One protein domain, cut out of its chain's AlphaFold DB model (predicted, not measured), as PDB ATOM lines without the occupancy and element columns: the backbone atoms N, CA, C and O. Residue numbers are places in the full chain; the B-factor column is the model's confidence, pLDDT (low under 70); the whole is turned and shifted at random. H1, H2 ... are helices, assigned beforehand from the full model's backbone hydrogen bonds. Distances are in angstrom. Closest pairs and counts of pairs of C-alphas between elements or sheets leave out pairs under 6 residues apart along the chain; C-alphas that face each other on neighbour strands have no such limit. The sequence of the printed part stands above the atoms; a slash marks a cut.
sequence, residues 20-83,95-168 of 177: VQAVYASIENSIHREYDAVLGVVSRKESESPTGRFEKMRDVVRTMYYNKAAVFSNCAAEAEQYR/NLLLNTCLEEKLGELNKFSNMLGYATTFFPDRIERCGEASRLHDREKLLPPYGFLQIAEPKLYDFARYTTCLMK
ATOM      1  N   VAL A  20     -42.683 -61.024  -6.420       93.94
ATOM      2  CA  VAL A  20     -42.596 -59.559  -6.292       93.94
ATOM      3  C   VAL A  20     -43.934 -58.912  -6.653       93.94
ATOM      4  O   VAL A  20     -44.434 -58.085  -5.889       93.94
ATOM      5  N   GLN A  21     -44.550 -59.298  -7.774       95.00
ATOM      6  CA  GLN A  21     -45.849 -58.763  -8.194       95.00
ATOM      7  C   GLN A  21     -46.970 -59.093  -7.206       95.00
ATOM      8  O   GLN A  21     -47.786 -58.225  -6.894       95.00
ATOM      9  N   ALA A  22     -47.001 -60.317  -6.673       92.12
ATOM     10  CA  ALA A  22     -47.993 -60.719  -5.683       92.12
ATOM     11  C   ALA A  22     -47.880 -59.880  -4.400       92.12
ATOM     12  O   ALA A  22     -48.893 -59.407  -3.873       92.12
ATOM     13  N   VAL A  23     -46.656 -59.636  -3.915       92.81
ATOM     14  CA  VAL A  23     -46.446 -58.740  -2.771       92.81
ATOM     15  C   VAL A  23     -46.846 -57.312  -3.129       92.81
ATOM     16  O   VAL A  23     -47.586 -56.690  -2.367       92.81
ATOM     17  N   TYR A  24     -46.413 -56.804  -4.283       96.38
ATOM     18  CA  TYR A  24     -46.744 -55.458  -4.745       96.38
ATOM     19  C   TYR A  24     -48.262 -55.240  -4.804       96.38
ATOM     20  O   TYR A  24     -48.763 -54.268  -4.249       96.38
ATOM     21  N   ALA A  25     -49.041 -56.169  -5.354       96.31
ATOM     22  CA  ALA A  25     -50.500 -56.068  -5.340       96.31
ATOM     23  C   ALA A  25     -51.079 -56.063  -3.908       96.31
ATOM     24  O   ALA A  25     -52.019 -55.332  -3.605       96.31
ATOM     25  N   SER A  26     -50.498 -56.847  -2.994       94.44
ATOM     26  CA  SER A  26     -51.016 -56.991  -1.627       94.44
ATOM     27  C   SER A  26     -50.840 -55.749  -0.738       94.44
ATOM     28  O   SER A  26     -51.596 -55.573   0.221       94.44
ATOM     29  N   ILE A  27     -49.864 -54.883  -1.038       95.38
ATOM     30  CA  ILE A  27     -49.531 -53.720  -0.198       95.38
ATOM     31  C   ILE A  27     -50.222 -52.423  -0.632       95.38
ATOM     32  O   ILE A  27     -50.121 -51.432   0.095       95.38
ATOM     33  N   GLU A  28     -50.946 -52.415  -1.758       97.44
ATOM     34  CA  GLU A  28     -51.562 -51.216  -2.349       97.44
ATOM     35  C   GLU A  28     -52.340 -50.388  -1.315       97.44
ATOM     36  O   GLU A  28     -52.083 -49.198  -1.136       97.44
ATOM     37  N   ASN A  29     -53.223 -51.033  -0.547       96.62
ATOM     38  CA  ASN A  29     -54.028 -50.362   0.478       96.62
ATOM     39  C   ASN A  29     -53.190 -49.754   1.615       96.62
ATOM     40  O   ASN A  29     -53.589 -48.752   2.207       96.62
ATOM     41  N   SER A  30     -52.052 -50.363   1.963       95.81
ATOM     42  CA  SER A  30     -51.150 -49.799   2.973       95.81
ATOM     43  C   SER A  30     -50.447 -48.560   2.432       95.81
ATOM     44  O   SER A  30     -50.443 -47.521   3.091       95.81
ATOM     45  N   ILE A  31     -49.932 -48.652   1.204       96.81
ATOM     46  CA  ILE A  31     -49.274 -47.546   0.507       96.81
ATOM     47  C   ILE A  31     -50.242 -46.372   0.318       96.81
ATOM     48  O   ILE A  31     -49.857 -45.234   0.573       96.81
ATOM     49  N   HIS A  32     -51.501 -46.635  -0.040       96.94
ATOM     50  CA  HIS A  32     -52.532 -45.607  -0.201       96.94
ATOM     51  C   HIS A  32     -52.781 -44.839   1.100       96.94
ATOM     52  O   HIS A  32     -52.711 -43.614   1.114       96.94
ATOM     53  N   ARG A  33     -52.972 -45.543   2.226       96.38
ATOM     54  CA  ARG A  33     -53.182 -44.892   3.532       96.38
ATOM     55  C   ARG A  33     -52.000 -44.029   3.959       96.38
ATOM     56  O   ARG A  33     -52.189 -42.941   4.497       96.38
ATOM     57  N   GLU A  34     -50.780 -44.516   3.754       95.19
ATOM     58  CA  GLU A  34     -49.581 -43.747   4.083       95.19
ATOM     59  C   GLU A  34     -49.421 -42.521   3.176       95.19
ATOM     60  O   GLU A  34     -49.062 -41.446   3.657       95.19
ATOM     61  N   TYR A  35     -49.709 -42.672   1.883       95.00
ATOM     62  CA  TYR A  35     -49.704 -41.581   0.915       95.00
ATOM     63  C   TYR A  35     -50.720 -40.494   1.290       95.00
ATOM     64  O   TYR A  35     -50.353 -39.320   1.363       95.00
ATOM     65  N   ASP A  36     -51.957 -40.875   1.617       94.38
ATOM     66  CA  ASP A  36     -53.014 -39.947   2.037       94.38
ATOM     67  C   ASP A  36     -52.637 -39.179   3.305       94.38
ATOM     68  O   ASP A  36     -52.869 -37.970   3.403       94.38
ATOM     69  N   ALA A  37     -51.997 -39.849   4.268       93.75
ATOM     70  CA  ALA A  37     -51.513 -39.199   5.480       93.75
ATOM     71  C   ALA A  37     -50.482 -38.100   5.163       93.75
ATOM     72  O   ALA A  37     -50.563 -36.995   5.709       93.75
ATOM     73  N   VAL A  38     -49.545 -38.362   4.243       91.06
ATOM     74  CA  VAL A  38     -48.550 -37.369   3.808       91.06
ATOM     75  C   VAL A  38     -49.192 -36.253   2.986       91.06
ATOM     76  O   VAL A  38     -48.903 -35.077   3.222       91.06
ATOM     77  N   LEU A  39     -50.108 -36.577   2.073       89.12
ATOM     78  CA  LEU A  39     -50.851 -35.573   1.314       89.12
ATOM     79  C   LEU A  39     -51.681 -34.654   2.209       89.12
ATOM     80  O   LEU A  39     -51.776 -33.459   1.922       89.12
ATOM     81  N   GLY A  40     -52.250 -35.171   3.298       87.50
ATOM     82  CA  GLY A  40     -52.954 -34.364   4.290       87.50
ATOM     83  C   GLY A  40     -52.057 -33.277   4.889       87.50
ATOM     84  O   GLY A  40     -52.492 -32.138   5.061       87.50
ATOM     85  N   VAL A  41     -50.779 -33.584   5.133       85.12
ATOM     86  CA  VAL A  41     -49.784 -32.607   5.608       85.12
ATOM     87  C   VAL A  41     -49.420 -31.599   4.513       85.12
ATOM     88  O   VAL A  41     -49.338 -30.402   4.790       85.12
ATOM     89  N   VAL A  42     -49.227 -32.055   3.271       83.12
ATOM     90  CA  VAL A  42     -48.913 -31.174   2.127       83.12
ATOM     91  C   VAL A  42     -50.057 -30.195   1.855       83.12
ATOM     92  O   VAL A  42     -49.813 -29.006   1.668       83.12
ATOM     93  N   SER A  43     -51.302 -30.669   1.898       81.44
ATOM     94  CA  SER A  43     -52.494 -29.870   1.587       81.44
ATOM     95  C   SER A  43     -52.776 -28.801   2.648       81.44
ATOM     96  O   SER A  43     -53.196 -27.697   2.314       81.44
ATOM     97  N   ARG A  44     -52.480 -29.073   3.928       81.06
ATOM     98  CA  ARG A  44     -52.547 -28.041   4.981       81.06
ATOM     99  C   ARG A  44     -51.565 -26.901   4.708       81.06
ATOM    100  O   ARG A  44     -51.958 -25.742   4.746       81.06
ATOM    101  N   LYS A  45     -50.327 -27.222   4.326       75.19
ATOM    102  CA  LYS A  45     -49.323 -26.210   3.957       75.19
ATOM    103  C   LYS A  45     -49.702 -25.423   2.696       75.19
ATOM    104  O   LYS A  45     -49.364 -24.252   2.592       75.19
ATOM    105  N   GLU A  46     -50.407 -26.046   1.752       77.38
ATOM    106  CA  GLU A  46     -50.928 -25.372   0.553       77.38
ATOM    107  C   GLU A  46     -51.966 -24.308   0.904       77.38
ATOM    108  O   GLU A  46     -51.899 -23.190   0.395       77.38
ATOM    109  N   SER A  47     -52.878 -24.628   1.827       72.00
ATOM    110  CA  SER A  47     -53.898 -23.680   2.285       72.00
ATOM    111  C   SER A  47     -53.313 -22.436   2.967       72.00
ATOM    112  O   SER A  47     -53.935 -21.377   2.948       72.00
ATOM    113  N   GLU A  48     -52.096 -22.537   3.509       75.25
ATOM    114  CA  GLU A  48     -51.379 -21.432   4.152       75.25
ATOM    115  C   GLU A  48     -50.640 -20.530   3.142       75.25
ATOM    116  O   GLU A  48     -50.349 -19.374   3.449       75.25
ATOM    117  N   SER A  49     -50.332 -21.019   1.931       65.69
ATOM    118  CA  SER A  49     -49.655 -20.233   0.891       65.69
ATOM    119  C   SER A  49     -49.838 -20.852  -0.504       65.69
ATOM    120  O   SER A  49     -49.000 -21.644  -0.927       65.69
ATOM    121  N   PRO A  50     -50.883 -20.498  -1.269       62.78
ATOM    122  CA  PRO A  50     -51.159 -21.105  -2.570       62.78
ATOM    123  C   PRO A  50     -50.191 -20.579  -3.639       62.78
ATOM    124  O   PRO A  50     -50.435 -19.591  -4.327       62.78
ATOM    125  N   THR A  51     -49.054 -21.248  -3.781       62.41
ATOM    126  CA  THR A  51     -48.113 -21.061  -4.893       62.41
ATOM    127  C   THR A  51     -48.098 -22.361  -5.692       62.41
ATOM    128  O   THR A  51     -48.096 -23.421  -5.085       62.41
ATOM    129  N   GLY A  52     -48.052 -22.359  -7.031       62.34
ATOM    130  CA  GLY A  52     -48.056 -23.586  -7.872       62.34
ATOM    131  C   GLY A  52     -46.928 -24.615  -7.607       62.34
ATOM    132  O   GLY A  52     -46.748 -25.579  -8.343       62.34
ATOM    133  N   ARG A  53     -46.147 -24.425  -6.540       69.56
ATOM    134  CA  ARG A  53     -45.158 -25.337  -5.964       69.56
ATOM    135  C   ARG A  53     -45.772 -26.634  -5.413       69.56
ATOM    136  O   ARG A  53     -45.053 -27.629  -5.330       69.56
ATOM    137  N   PHE A  54     -47.059 -26.652  -5.052       76.75
ATOM    138  CA  PHE A  54     -47.692 -27.828  -4.431       76.75
ATOM    139  C   PHE A  54     -47.986 -28.963  -5.410       76.75
ATOM    140  O   PHE A  54     -47.849 -30.120  -5.022       76.75
ATOM    141  N   GLU A  55     -48.280 -28.679  -6.682       79.94
ATOM    142  CA  GLU A  55     -48.429 -29.733  -7.699       79.94
ATOM    143  C   GLU A  55     -47.111 -30.480  -7.921       79.94
ATOM    144  O   GLU A  55     -47.069 -31.704  -7.811       79.94
ATOM    145  N   LYS A  56     -46.000 -29.747  -8.084       81.44
ATOM    146  CA  LYS A  56     -44.659 -30.352  -8.169       81.44
ATOM    147  C   LYS A  56     -44.321 -31.172  -6.924       81.44
ATOM    148  O   LYS A  56     -43.723 -32.236  -7.031       81.44
ATOM    149  N   MET A  57     -44.715 -30.698  -5.741       83.94
ATOM    150  CA  MET A  57     -44.530 -31.450  -4.500       83.94
ATOM    151  C   MET A  57     -45.344 -32.751  -4.497       83.94
ATOM    152  O   MET A  57     -44.822 -33.789  -4.098       83.94
ATOM    153  N   ARG A  58     -46.598 -32.728  -4.970       88.12
ATOM    154  CA  ARG A  58     -47.435 -33.933  -5.089       88.12
ATOM    155  C   ARG A  58     -46.804 -34.968  -6.017       88.12
ATOM    156  O   ARG A  58     -46.788 -36.141  -5.656       88.12
ATOM    157  N   ASP A  59     -46.239 -34.553  -7.146       88.81
ATOM    158  CA  ASP A  59     -45.567 -35.470  -8.079       88.81
ATOM    159  C   ASP A  59     -44.288 -36.077  -7.494       88.81
ATOM    160  O   ASP A  59     -44.041 -37.277  -7.651       88.81
ATOM    161  N   VAL A  60     -43.510 -35.289  -6.743       87.44
ATOM    162  CA  VAL A  60     -42.366 -35.812  -5.979       87.44
ATOM    163  C   VAL A  60     -42.841 -36.849  -4.961       87.44
ATOM    164  O   VAL A  60     -42.292 -37.947  -4.912       87.44
ATOM    165  N   VAL A  61     -43.895 -36.559  -4.192       90.56
ATOM    166  CA  VAL A  61     -44.447 -37.510  -3.212       90.56
ATOM    167  C   VAL A  61     -44.949 -38.786  -3.900       90.56
ATOM    168  O   VAL A  61     -44.624 -39.877  -3.434       90.56
ATOM    169  N   ARG A  62     -45.667 -38.686  -5.029       93.81
ATOM    170  CA  ARG A  62     -46.098 -39.857  -5.817       93.81
ATOM    171  C   ARG A  62     -44.912 -40.709  -6.253       93.81
ATOM    172  O   ARG A  62     -44.920 -41.917  -6.040       93.81
ATOM    173  N   THR A  63     -43.869 -40.071  -6.784       91.94
ATOM    174  CA  THR A  63     -42.635 -40.749  -7.207       91.94
ATOM    175  C   THR A  63     -41.977 -41.486  -6.039       91.94
ATOM    176  O   THR A  63     -41.597 -42.648  -6.175       91.94
ATOM    177  N   MET A  64     -41.882 -40.848  -4.869       92.00
ATOM    178  CA  MET A  64     -41.272 -41.448  -3.677       92.00
ATOM    179  C   MET A  64     -42.070 -42.650  -3.169       92.00
ATOM    180  O   MET A  64     -41.483 -43.686  -2.863       92.00
ATOM    181  N   TYR A  65     -43.400 -42.552  -3.126       95.50
ATOM    182  CA  TYR A  65     -44.257 -43.662  -2.704       95.50
ATOM    183  C   TYR A  65     -44.286 -44.807  -3.717       95.50
ATOM    184  O   TYR A  65     -44.315 -45.969  -3.312       95.50
ATOM    185  N   TYR A  66     -44.201 -44.501  -5.012       96.69
ATOM    186  CA  TYR A  66     -44.078 -45.513  -6.056       96.69
ATOM    187  C   TYR A  66     -42.795 -46.328  -5.875       96.69
ATOM    188  O   TYR A  66     -42.831 -47.557  -5.788       96.69
ATOM    189  N   ASN A  67     -41.669 -45.635  -5.713       96.69
ATOM    190  CA  ASN A  67     -40.389 -46.277  -5.467       96.69
ATOM    191  C   ASN A  67     -40.356 -47.036  -4.131       96.69
ATOM    192  O   ASN A  67     -39.827 -48.143  -4.071       96.69
ATOM    193  N   LYS A  68     -40.956 -46.486  -3.068       95.81
ATOM    194  CA  LYS A  68     -41.078 -47.162  -1.769       95.81
ATOM    195  C   LYS A  68     -41.833 -48.487  -1.894       95.81
ATOM    196  O   LYS A  68     -41.380 -49.488  -1.345       95.81
ATOM    197  N   ALA A  69     -42.957 -48.500  -2.609       96.81
ATOM    198  CA  ALA A  69     -43.744 -49.710  -2.831       96.81
ATOM    199  C   ALA A  69     -42.932 -50.779  -3.578       96.81
ATOM    200  O   ALA A  69     -42.916 -51.935  -3.160       96.81
ATOM    201  N   ALA A  70     -42.196 -50.380  -4.621       96.50
ATOM    202  CA  ALA A  70     -41.331 -51.287  -5.369       96.50
ATOM    203  C   ALA A  70     -40.167 -51.826  -4.518       96.50
ATOM    204  O   ALA A  70     -39.867 -53.017  -4.566       96.50
ATOM    205  N   VAL A  71     -39.519 -50.986  -3.704       96.00
ATOM    206  CA  VAL A  71     -38.479 -51.433  -2.760       96.00
ATOM    207  C   VAL A  71     -39.049 -52.458  -1.786       96.00
ATOM    208  O   VAL A  71     -38.456 -53.518  -1.597       96.00
ATOM    209  N   PHE A  72     -40.219 -52.177  -1.208       95.38
ATOM    210  CA  PHE A  72     -40.849 -53.089  -0.262       95.38
ATOM    211  C   PHE A  72     -41.165 -54.444  -0.894       95.38
ATOM    212  O   PHE A  72     -40.846 -55.474  -0.305       95.38
ATOM    213  N   SER A  73     -41.761 -54.460  -2.090       95.12
ATOM    214  CA  SER A  73     -42.124 -55.712  -2.755       95.12
ATOM    215  C   SER A  73     -40.907 -56.558  -3.117       95.12
ATOM    216  O   SER A  73     -40.948 -57.769  -2.922       95.12
ATOM    217  N   ASN A  74     -39.817 -55.937  -3.586       94.19
ATOM    218  CA  ASN A  74     -38.571 -56.651  -3.874       94.19
ATOM    219  C   ASN A  74     -37.948 -57.229  -2.594       94.19
ATOM    220  O   ASN A  74     -37.696 -58.428  -2.539       94.19
ATOM    221  N   CYS A  75     -37.791 -56.423  -1.537       94.25
ATOM    222  CA  CYS A  75     -37.227 -56.897  -0.267       94.25
ATOM    223  C   CYS A  75     -38.057 -58.024   0.366       94.25
ATOM    224  O   CYS A  75     -37.514 -58.960   0.947       94.25
ATOM    225  N   ALA A  76     -39.383 -57.944   0.267       92.25
ATOM    226  CA  ALA A  76     -40.273 -58.980   0.771       92.25
ATOM    227  C   ALA A  76     -40.197 -60.272  -0.046       92.25
ATOM    228  O   ALA A  76     -40.211 -61.346   0.548       92.25
ATOM    229  N   ALA A  77     -40.093 -60.191  -1.374       90.62
ATOM    230  CA  ALA A  77     -39.898 -61.374  -2.209       90.62
ATOM    231  C   ALA A  77     -38.537 -62.038  -1.935       90.62
ATOM    232  O   ALA A  77     -38.479 -63.250  -1.741       90.62
ATOM    233  N   GLU A  78     -37.467 -61.247  -1.818       91.25
ATOM    234  CA  GLU A  78     -36.121 -61.731  -1.488       91.25
ATOM    235  C   GLU A  78     -36.087 -62.437  -0.123       91.25
ATOM    236  O   GLU A  78     -35.541 -63.532   0.016       91.25
ATOM    237  N   ALA A  79     -36.751 -61.865   0.887       90.25
ATOM    238  CA  ALA A  79     -36.833 -62.464   2.217       90.25
ATOM    239  C   ALA A  79     -37.586 -63.809   2.239       90.25
ATOM    240  O   ALA A  79     -37.393 -64.615   3.153       90.25
ATOM    241  N   GLU A  80     -38.443 -64.064   1.249       85.81
ATOM    242  CA  GLU A  80     -39.203 -65.309   1.119       85.81
ATOM    243  C   GLU A  80     -38.502 -66.345   0.223       85.81
ATOM    244  O   GLU A  80     -38.811 -67.531   0.333       85.81
ATOM    245  N   GLN A  81     -37.517 -65.945  -0.592       84.38
ATOM    246  CA  GLN A  81     -36.837 -66.811  -1.566       84.38
ATOM    247  C   GLN A  81     -36.159 -68.036  -0.931       84.38
ATOM    248  O   GLN A  81     -36.105 -69.110  -1.526       84.38
ATOM    249  N   TYR A  82     -35.656 -67.897   0.296       80.19
ATOM    250  CA  TYR A  82     -34.939 -68.965   1.002       80.19
ATOM    251  C   TYR A  82     -35.839 -69.822   1.898       80.19
ATOM    252  O   TYR A  82     -35.345 -70.684   2.631       80.19
ATOM    253  N   ARG A  83     -37.157 -69.594   1.891       79.94
ATOM    254  CA  ARG A  83     -38.071 -70.338   2.757       79.94
ATOM    255  C   ARG A  83     -38.500 -71.658   2.145       79.94
ATOM    256  O   ARG A  83     -38.827 -71.761   0.969       79.94
ATOM    257  N   ASN A  95     -38.704 -60.490  10.767       90.00
ATOM    258  CA  ASN A  95     -38.018 -60.938   9.563       90.00
ATOM    259  C   ASN A  95     -36.746 -60.105   9.339       90.00
ATOM    260  O   ASN A  95     -36.798 -59.012   8.777       90.00
ATOM    261  N   LEU A  96     -35.601 -60.627   9.793       91.31
ATOM    262  CA  LEU A  96     -34.312 -59.936   9.699       91.31
ATOM    263  C   LEU A  96     -33.920 -59.618   8.248       91.31
ATOM    264  O   LEU A  96     -33.488 -58.504   7.987       91.31
ATOM    265  N   LEU A  97     -34.117 -60.552   7.309       92.00
ATOM    266  CA  LEU A  97     -33.776 -60.342   5.895       92.00
ATOM    267  C   LEU A  97     -34.583 -59.190   5.289       92.00
ATOM    268  O   LEU A  97     -34.014 -58.289   4.675       92.00
ATOM    269  N   LEU A  98     -35.897 -59.184   5.532       92.56
ATOM    270  CA  LEU A  98     -36.771 -58.095   5.105       92.56
ATOM    271  C   LEU A  98     -36.311 -56.762   5.703       92.56
ATOM    272  O   LEU A  98     -36.142 -55.788   4.973       92.56
ATOM    273  N   ASN A  99     -36.102 -56.717   7.019       93.50
ATOM    274  CA  ASN A  99     -35.779 -55.473   7.711       93.50
ATOM    275  C   ASN A  99     -34.416 -54.924   7.286       93.50
ATOM    276  O   ASN A  99     -34.325 -53.734   7.006       93.50
ATOM    277  N   THR A 100     -33.392 -55.767   7.130       95.25
ATOM    278  CA  THR A 100     -32.077 -55.339   6.629       95.25
ATOM    279  C   THR A 100     -32.163 -54.795   5.201       95.25
ATOM    280  O   THR A 100     -31.624 -53.723   4.931       95.25
ATOM    281  N   CYS A 101     -32.887 -55.469   4.299       95.06
ATOM    282  CA  CYS A 101     -33.085 -54.964   2.937       95.06
ATOM    283  C   CYS A 101     -33.821 -53.615   2.934       95.06
ATOM    284  O   CYS A 101     -33.398 -52.669   2.265       95.06
ATOM    285  N   LEU A 102     -34.897 -53.488   3.719       94.88
ATOM    286  CA  LEU A 102     -35.647 -52.237   3.835       94.88
ATOM    287  C   LEU A 102     -34.794 -51.110   4.423       94.88
ATOM    288  O   LEU A 102     -34.834 -50.000   3.899       94.88
ATOM    289  N   GLU A 103     -34.024 -51.373   5.477       94.94
ATOM    290  CA  GLU A 103     -33.136 -50.390   6.104       94.94
ATOM    291  C   GLU A 103     -32.092 -49.861   5.118       94.94
ATOM    292  O   GLU A 103     -31.895 -48.649   5.028       94.94
ATOM    293  N   GLU A 104     -31.474 -50.742   4.330       95.12
ATOM    294  CA  GLU A 104     -30.510 -50.344   3.307       95.12
ATOM    295  C   GLU A 104     -31.182 -49.511   2.207       95.12
ATOM    296  O   GLU A 104     -30.802 -48.363   1.956       95.12
ATOM    297  N   LYS A 105     -32.215 -50.057   1.556       93.88
ATOM    298  CA  LYS A 105     -32.809 -49.448   0.357       93.88
ATOM    299  C   LYS A 105     -33.624 -48.194   0.672       93.88
ATOM    300  O   LYS A 105     -33.521 -47.200  -0.049       93.88
ATOM    301  N   LEU A 106     -34.403 -48.195   1.757       92.50
ATOM    302  CA  LEU A 106     -35.100 -46.985   2.212       92.50
ATOM    303  C   LEU A 106     -34.127 -45.979   2.831       92.50
ATOM    304  O   LEU A 106     -34.371 -44.776   2.753       92.50
ATOM    305  N   GLY A 107     -33.006 -46.442   3.392       91.44
ATOM    306  CA  GLY A 107     -31.893 -45.589   3.792       91.44
ATOM    307  C   GLY A 107     -31.354 -44.768   2.620       91.44
ATOM    308  O   GLY A 107     -31.234 -43.548   2.733       91.44
ATOM    309  N   GLU A 108     -31.103 -45.400   1.472       93.06
ATOM    310  CA  GLU A 108     -30.661 -44.711   0.250       93.06
ATOM    311  C   GLU A 108     -31.722 -43.761  -0.322       93.06
ATOM    312  O   GLU A 108     -31.399 -42.637  -0.709       93.06
ATOM    313  N   LEU A 109     -33.001 -44.150  -0.299       90.50
ATOM    314  CA  LEU A 109     -34.111 -43.266  -0.675       90.50
ATOM    315  C   LEU A 109     -34.173 -42.019   0.226       90.50
ATOM    316  O   LEU A 109     -34.323 -40.898  -0.264       90.50
ATOM    317  N   ASN A 110     -34.010 -42.186   1.540       88.69
ATOM    318  CA  ASN A 110     -33.984 -41.073   2.491       88.69
ATOM    319  C   ASN A 110     -32.762 -40.167   2.283       88.69
ATOM    320  O   ASN A 110     -32.898 -38.941   2.299       88.69
ATOM    321  N   LYS A 111     -31.574 -40.743   2.042       89.00
ATOM    322  CA  LYS A 111     -30.370 -39.975   1.678       89.00
ATOM    323  C   LYS A 111     -30.619 -39.145   0.422       89.00
ATOM    324  O   LYS A 111     -30.365 -37.941   0.440       89.00
ATOM    325  N   PHE A 112     -31.173 -39.756  -0.626       87.94
ATOM    326  CA  PHE A 112     -31.563 -39.061  -1.850       87.94
ATOM    327  C   PHE A 112     -32.523 -37.902  -1.562       87.94
ATOM    328  O   PHE A 112     -32.247 -36.779  -1.978       87.94
ATOM    329  N   SER A 113     -33.588 -38.130  -0.786       85.94
ATOM    330  CA  SER A 113     -34.553 -37.083  -0.414       85.94
ATOM    331  C   SER A 113     -33.887 -35.876   0.251       85.94
ATOM    332  O   SER A 113     -34.241 -34.734  -0.042       85.94
ATOM    333  N   ASN A 114     -32.915 -36.118   1.132       85.25
ATOM    334  CA  ASN A 114     -32.187 -35.058   1.829       85.25
ATOM    335  C   ASN A 114     -31.243 -34.292   0.891       85.25
ATOM    336  O   ASN A 114     -31.108 -33.075   1.006       85.25
ATOM    337  N   MET A 115     -30.604 -34.985  -0.054       83.94
ATOM    338  CA  MET A 115     -29.703 -34.353  -1.022       83.94
ATOM    339  C   MET A 115     -30.439 -33.655  -2.160       83.94
ATOM    340  O   MET A 115     -29.880 -32.731  -2.749       83.94
ATOM    341  N   LEU A 116     -31.669 -34.064  -2.477       82.94
ATOM    342  CA  LEU A 116     -32.401 -33.582  -3.642       82.94
ATOM    343  C   LEU A 116     -32.515 -32.055  -3.645       82.94
ATOM    344  O   LEU A 116     -32.196 -31.442  -4.654       82.94
ATOM    345  N   GLY A 117     -32.860 -31.430  -2.515       80.19
ATOM    346  CA  GLY A 117     -32.966 -29.966  -2.428       80.19
ATOM    347  C   GLY A 117     -31.648 -29.233  -2.721       80.19
ATOM    348  O   GLY A 117     -31.631 -28.201  -3.401       80.19
ATOM    349  N   TYR A 118     -30.528 -29.796  -2.260       82.31
ATOM    350  CA  TYR A 118     -29.194 -29.284  -2.566       82.31
ATOM    351  C   TYR A 118     -28.859 -29.492  -4.052       82.31
ATOM    352  O   TYR A 118     -28.541 -28.538  -4.759       82.31
ATOM    353  N   ALA A 119     -29.020 -30.713  -4.563       81.12
ATOM    354  CA  ALA A 119     -28.713 -31.056  -5.947       81.12
ATOM    355  C   ALA A 119     -29.575 -30.280  -6.961       81.12
ATOM    356  O   ALA A 119     -29.047 -29.824  -7.970       81.12
ATOM    357  N   THR A 120     -30.856 -30.026  -6.673       81.94
ATOM    358  CA  THR A 120     -31.720 -29.201  -7.536       81.94
ATOM    359  C   THR A 120     -31.266 -27.747  -7.622       81.94
ATOM    360  O   THR A 120     -31.560 -27.079  -8.607       81.94
ATOM    361  N   THR A 121     -30.566 -27.251  -6.599       83.12
ATOM    362  CA  THR A 121     -30.091 -25.862  -6.549       83.12
ATOM    363  C   THR A 121     -28.733 -25.712  -7.230       83.12
ATOM    364  O   THR A 121     -28.518 -24.752  -7.964       83.12
ATOM    365  N   PHE A 122     -27.815 -26.652  -6.993       83.12
ATOM    366  CA  PHE A 122     -26.413 -26.514  -7.401       83.12
ATOM    367  C   PHE A 122     -26.024 -27.357  -8.623       83.12
ATOM    368  O   PHE A 122     -25.047 -27.030  -9.290       83.12
ATOM    369  N   PHE A 123     -26.768 -28.424  -8.933       84.50
ATOM    370  CA  PHE A 123     -26.424 -29.384  -9.990       84.50
ATOM    371  C   PHE A 123     -27.653 -29.879 -10.783       84.50
ATOM    372  O   PHE A 123     -27.832 -31.095 -10.920       84.50
ATOM    373  N   PRO A 124     -28.504 -28.985 -11.323       82.94
ATOM    374  CA  PRO A 124     -29.743 -29.378 -11.999       82.94
ATOM    375  C   PRO A 124     -29.504 -30.348 -13.168       82.94
ATOM    376  O   PRO A 124     -30.198 -31.356 -13.268       82.94
ATOM    377  N   ASP A 125     -28.455 -30.143 -13.966       85.19
ATOM    378  CA  ASP A 125     -28.138 -31.012 -15.113       85.19
ATOM    379  C   ASP A 125     -27.736 -32.437 -14.693       85.19
ATOM    380  O   ASP A 125     -27.896 -33.405 -15.442       85.19
ATOM    381  N   ARG A 126     -27.217 -32.602 -13.467       87.81
ATOM    382  CA  ARG A 126     -26.863 -33.926 -12.935       87.81
ATOM    383  C   ARG A 126     -28.093 -34.698 -12.482       87.81
ATOM    384  O   ARG A 126     -28.056 -35.923 -12.546       87.81
ATOM    385  N   ILE A 127     -29.163 -34.019 -12.061       88.06
ATOM    386  CA  ILE A 127     -30.415 -34.660 -11.631       88.06
ATOM    387  C   ILE A 127     -30.949 -35.545 -12.752       88.06
ATOM    388  O   ILE A 127     -31.165 -36.731 -12.524       88.06
ATOM    389  N   GLU A 128     -31.115 -34.994 -13.953       88.56
ATOM    390  CA  GLU A 128     -31.707 -35.718 -15.078       88.56
ATOM    391  C   GLU A 128     -30.793 -36.847 -15.564       88.56
ATOM    392  O   GLU A 128     -31.207 -38.005 -15.615       88.56
ATOM    393  N   ARG A 129     -29.513 -36.540 -15.815       92.12
ATOM    394  CA  ARG A 129     -28.526 -37.524 -16.286       92.12
ATOM    395  C   ARG A 129     -28.358 -38.696 -15.315       92.12
ATOM    396  O   ARG A 129     -28.329 -39.847 -15.740       92.12
ATOM    397  N   CYS A 130     -28.229 -38.416 -14.018       93.00
ATOM    398  CA  CYS A 130     -28.107 -39.460 -13.004       93.00
ATOM    399  C   CYS A 130     -29.431 -40.192 -12.760       93.00
ATOM    400  O   CYS A 130     -29.409 -41.382 -12.450       93.00
ATOM    401  N   GLY A 131     -30.568 -39.515 -12.930       92.06
ATOM    402  CA  GLY A 131     -31.889 -40.134 -12.890       92.06
ATOM    403  C   GLY A 131     -32.024 -41.198 -13.973       92.06
ATOM    404  O   GLY A 131     -32.271 -42.357 -13.663       92.06
ATOM    405  N   GLU A 132     -31.743 -40.853 -15.229       93.31
ATOM    406  CA  GLU A 132     -31.841 -41.815 -16.331       93.31
ATOM    407  C   GLU A 132     -30.816 -42.953 -16.193       93.31
ATOM    408  O   GLU A 132     -31.159 -44.124 -16.340       93.31
ATOM    409  N   ALA A 133     -29.578 -42.643 -15.793       93.69
ATOM    410  CA  ALA A 133     -28.563 -43.665 -15.534       93.69
ATOM    411  C   ALA A 133     -28.911 -44.590 -14.353       93.69
ATOM    412  O   ALA A 133     -28.376 -45.697 -14.273       93.69
ATOM    413  N   SER A 134     -29.769 -44.144 -13.430       95.50
ATOM    414  CA  SER A 134     -30.219 -44.919 -12.269       95.50
ATOM    415  C   SER A 134     -31.567 -45.608 -12.457       95.50
ATOM    416  O   SER A 134     -31.947 -46.423 -11.611       95.50
ATOM    417  N   ARG A 135     -32.235 -45.376 -13.589       95.50
ATOM    418  CA  ARG A 135     -33.561 -45.897 -13.894       95.50
ATOM    419  C   ARG A 135     -33.584 -47.420 -14.054       95.50
ATOM    420  O   ARG A 135     -32.634 -48.025 -14.560       95.50
ATOM    421  N   LEU A 136     -34.673 -48.038 -13.604       95.19
ATOM    422  CA  LEU A 136     -34.906 -49.484 -13.608       95.19
ATOM    423  C   LEU A 136     -36.039 -49.851 -14.578       95.19
ATOM    424  O   LEU A 136     -37.094 -50.329 -14.167       95.19
ATOM    425  N   HIS A 137     -35.805 -49.648 -15.878       93.56
ATOM    426  CA  HIS A 137     -36.799 -49.820 -16.953       93.56
ATOM    427  C   HIS A 137     -37.550 -51.160 -16.929       93.56
ATOM    428  O   HIS A 137     -38.762 -51.196 -17.137       93.56
ATOM    429  N   ASP A 138     -36.863 -52.269 -16.659       91.44
ATOM    430  CA  ASP A 138     -37.516 -53.585 -16.629       91.44
ATOM    431  C   ASP A 138     -38.433 -53.744 -15.410       91.44
ATOM    432  O   ASP A 138     -39.522 -54.312 -15.515       91.44
ATOM    433  N   ARG A 139     -38.052 -53.158 -14.269       92.00
ATOM    434  CA  ARG A 139     -38.888 -53.152 -13.063       92.00
ATOM    435  C   ARG A 139     -40.097 -52.230 -13.212       92.00
ATOM    436  O   ARG A 139     -41.139 -52.544 -12.650       92.00
ATOM    437  N   GLU A 140     -40.007 -51.156 -13.996       93.50
ATOM    438  CA  GLU A 140     -41.156 -50.278 -14.286       93.50
ATOM    439  C   GLU A 140     -42.264 -51.011 -15.047       93.50
ATOM    440  O   GLU A 140     -43.444 -50.817 -14.763       93.50
ATOM    441  N   LYS A 141     -41.890 -51.891 -15.984       92.06
ATOM    442  CA  LYS A 141     -42.852 -52.735 -16.714       92.06
ATOM    443  C   LYS A 141     -43.483 -53.787 -15.805       92.06
ATOM    444  O   LYS A 141     -44.663 -54.090 -15.950       92.06
ATOM    445  N   LEU A 142     -42.689 -54.351 -14.895       93.81
ATOM    446  CA  LEU A 142     -43.140 -55.380 -13.962       93.81
ATOM    447  C   LEU A 142     -44.083 -54.816 -12.892       93.81
ATOM    448  O   LEU A 142     -45.060 -55.469 -12.526       93.81
ATOM    449  N   LEU A 143     -43.772 -53.619 -12.393       95.62
ATOM    450  CA  LEU A 143     -44.433 -52.961 -11.270       95.62
ATOM    451  C   LEU A 143     -44.953 -51.594 -11.725       95.62
ATOM    452  O   LEU A 143     -44.320 -50.576 -11.432       95.62
ATOM    453  N   PRO A 144     -46.077 -51.534 -12.458       94.81
ATOM    454  CA  PRO A 144     -46.682 -50.258 -12.813       94.81
ATOM    455  C   PRO A 144     -47.139 -49.522 -11.542       94.81
ATOM    456  O   PRO A 144     -47.535 -50.173 -10.573       94.81
ATOM    457  N   PRO A 145     -47.112 -48.179 -11.517       96.12
ATOM    458  CA  PRO A 145     -47.614 -47.430 -10.371       96.12
ATOM    459  C   PRO A 145     -49.096 -47.738 -10.125       96.12
ATOM    460  O   PRO A 145     -49.878 -47.892 -11.065       96.12
ATOM    461  N   TYR A 146     -49.505 -47.770  -8.854       96.81
ATOM    462  CA  TYR A 146     -50.928 -47.794  -8.510       96.81
ATOM    463  C   TYR A 146     -51.638 -46.555  -9.059       96.81
ATOM    464  O   TYR A 146     -51.028 -45.492  -9.206       96.81
ATOM    465  N   GLY A 147     -52.953 -46.651  -9.273       96.44
ATOM    466  CA  GLY A 147     -53.732 -45.572  -9.890       96.44
ATOM    467  C   GLY A 147     -53.589 -44.213  -9.187       96.44
ATOM    468  O   GLY A 147     -53.487 -43.186  -9.851       96.44
ATOM    469  N   PHE A 148     -53.495 -44.192  -7.852       94.56
ATOM    470  CA  PHE A 148     -53.326 -42.957  -7.067       94.56
ATOM    471  C   PHE A 148     -51.892 -42.388  -7.081       94.56
ATOM    472  O   PHE A 148     -51.678 -41.234  -6.706       94.56
ATOM    473  N   LEU A 149     -50.910 -43.171  -7.539       95.56
ATOM    474  CA  LEU A 149     -49.511 -42.761  -7.716       95.56
ATOM    475  C   LEU A 149     -49.164 -42.438  -9.172       95.56
ATOM    476  O   LEU A 149     -48.018 -42.091  -9.459       95.56
ATOM    477  N   GLN A 150     -50.128 -42.543 -10.088       92.94
ATOM    478  CA  GLN A 150     -49.902 -42.300 -11.504       92.94
ATOM    479  C   GLN A 150     -49.407 -40.866 -11.740       92.94
ATOM    480  O   GLN A 150     -50.019 -39.886 -11.309       92.94
ATOM    481  N   ILE A 151     -48.302 -40.761 -12.472       88.31
ATOM    482  CA  ILE A 151     -47.768 -39.516 -13.028       88.31
ATOM    483  C   ILE A 151     -47.516 -39.715 -14.526       88.31
ATOM    484  O   ILE A 151     -47.579 -40.847 -15.013       88.31
ATOM    485  N   ALA A 152     -47.271 -38.628 -15.263       85.44
ATOM    486  CA  ALA A 152     -47.055 -38.689 -16.713       85.44
ATOM    487  C   ALA A 152     -45.868 -39.594 -17.085       85.44
ATOM    488  O   ALA A 152     -45.958 -40.378 -18.025       85.44
ATOM    489  N   GLU A 153     -44.790 -39.531 -16.301       85.50
ATOM    490  CA  GLU A 153     -43.606 -40.372 -16.463       85.50
ATOM    491  C   GLU A 153     -43.205 -40.996 -15.118       85.50
ATOM    492  O   GLU A 153     -42.374 -40.430 -14.398       85.50
ATOM    493  N   PRO A 154     -43.801 -42.136 -14.727       85.12
ATOM    494  CA  PRO A 154     -43.408 -42.836 -13.515       85.12
ATOM    495  C   PRO A 154     -42.026 -43.455 -13.717       85.12
ATOM    496  O   PRO A 154     -41.767 -44.093 -14.736       85.12
ATOM    497  N   LYS A 155     -41.131 -43.241 -12.749       93.19
ATOM    498  CA  LYS A 155     -39.742 -43.704 -12.821       93.19
ATOM    499  C   LYS A 155     -39.382 -44.478 -11.559       93.19
ATOM    500  O   LYS A 155     -39.592 -43.973 -10.452       93.19
ATOM    501  N   LEU A 156     -38.846 -45.685 -11.733       95.56
ATOM    502  CA  LEU A 156     -38.215 -46.450 -10.658       95.56
ATOM    503  C   LEU A 156     -36.711 -46.253 -10.716       95.56
ATOM    504  O   LEU A 156     -36.098 -46.390 -11.775       95.56
ATOM    505  N   TYR A 157     -36.115 -45.979  -9.565       95.31
ATOM    506  CA  TYR A 157     -34.697 -45.689  -9.452       95.31
ATOM    507  C   TYR A 157     -33.998 -46.660  -8.512       95.31
ATOM    508  O   TYR A 157     -34.501 -47.024  -7.450       95.31
ATOM    509  N   ASP A 158     -32.765 -46.993  -8.872       95.62
ATOM    510  CA  ASP A 158     -31.764 -47.437  -7.914       95.62
ATOM    511  C   ASP A 158     -31.178 -46.199  -7.215       95.62
ATOM    512  O   ASP A 158     -30.303 -45.516  -7.757       95.62
ATOM    513  N   PHE A 159     -31.668 -45.890  -6.011       93.25
ATOM    514  CA  PHE A 159     -31.226 -44.703  -5.268       93.25
ATOM    515  C   PHE A 159     -29.766 -44.755  -4.822       93.25
ATOM    516  O   PHE A 159     -29.170 -43.689  -4.667       93.25
ATOM    517  N   ALA A 160     -29.168 -45.937  -4.658       93.06
ATOM    518  CA  ALA A 160     -27.748 -46.046  -4.327       93.06
ATOM    519  C   ALA A 160     -26.898 -45.583  -5.520       93.06
ATOM    520  O   ALA A 160     -25.988 -44.752  -5.389       93.06
ATOM    521  N   ARG A 161     -27.253 -46.067  -6.719       94.19
ATOM    522  CA  ARG A 161     -26.641 -45.652  -7.988       94.19
ATOM    523  C   ARG A 161     -26.899 -44.175  -8.276       94.19
ATOM    524  O   ARG A 161     -25.972 -43.464  -8.673       94.19
ATOM    525  N   TYR A 162     -28.117 -43.696  -8.027       93.06
ATOM    526  CA  TYR A 162     -28.478 -42.289  -8.205       93.06
ATOM    527  C   TYR A 162     -27.643 -41.388  -7.284       93.06
ATOM    528  O   TYR A 162     -26.944 -40.490  -7.753       93.06
ATOM    529  N   THR A 163     -27.641 -41.676  -5.983       90.62
ATOM    530  CA  THR A 163     -26.885 -40.932  -4.968       90.62
ATOM    531  C   THR A 163     -25.401 -40.876  -5.309       90.62
ATOM    532  O   THR A 163     -24.804 -39.798  -5.316       90.62
ATOM    533  N   THR A 164     -24.809 -42.012  -5.678       90.88
ATOM    534  CA  THR A 164     -23.391 -42.083  -6.051       90.88
ATOM    535  C   THR A 164     -23.089 -41.236  -7.286       90.88
ATOM    536  O   THR A 164     -22.084 -40.526  -7.317       90.88
ATOM    537  N   CYS A 165     -23.961 -41.264  -8.298       91.62
ATOM    538  CA  CYS A 165     -23.811 -40.430  -9.488       91.62
ATOM    539  C   CYS A 165     -23.892 -38.933  -9.155       91.62
ATOM    540  O   CYS A 165     -23.058 -38.160  -9.626       91.62
ATOM    541  N   LEU A 166     -24.841 -38.527  -8.304       88.12
ATOM    542  CA  LEU A 166     -25.001 -37.129  -7.893       88.12
ATOM    543  C   LEU A 166     -23.784 -36.603  -7.124       88.12
ATOM    544  O   LEU A 166     -23.389 -35.453  -7.318       88.12
ATOM    545  N   MET A 167     -23.192 -37.439  -6.269       83.75
ATOM    546  CA  MET A 167     -22.068 -37.064  -5.404       83.75
ATOM    547  C   MET A 167     -20.702 -37.169  -6.083       83.75
ATOM    548  O   MET A 167     -19.701 -36.717  -5.522       83.75
ATOM    549  N   LYS A 168     -20.625 -37.746  -7.285       83.12
ATOM    550  CA  LYS A 168     -19.363 -37.846  -8.012       83.12
ATOM    551  C   LYS A 168     -18.889 -36.436  -8.376       83.12
ATOM    552  O   LYS A 168     -19.541 -35.728  -9.146       83.12
TER     553      LYS A 168
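This is residues 20 to 83 and 95 to 168 of the 177 residues of an uncharacterized protein of Rhodoplanes sp. Z2-YC6860 (UniProt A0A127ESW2). Three long helices run side by side, back and forth, H2 between H1 and H3; H6 packs on H3, H4 on H6. The printed part has 138 residues with six named helices, H1 to H6 in order, all helix. It is compact, radius of gyration of the C-alphas 15.6 A, spanning 51 by 36 by 27 A.

H1, residues 20 to 48, begins at C-alpha (-42.596, -59.559, -6.292). H2, 53 to 81, is 42.5 A long; H3, 96 to 122, 38.4 A. H4 is 124 to 134, H5 137 to 142, H6 159 to 167, ending at (-22.068, -37.064, -5.404).

H1 and H2 form a hairpin, closest C-alphas Tyr 24 and Ser 73, 5.0 A. H3 touches H2, closest C-alphas Leu 97 and Ala 79, 5.2 A. H6 touches H3, closest C-alphas Phe 159 and Glu 108, 5.5 A. H5 and H2 are near each other. In H2, H5 and H6 every O i to N i+4 pair is within hydrogen-bond range.

Residues 84 to 94 are cut out, a C-alpha gap of 11.6 A. The link H5 to H6 is long. Residues 49 to 53 have pLDDT under 70.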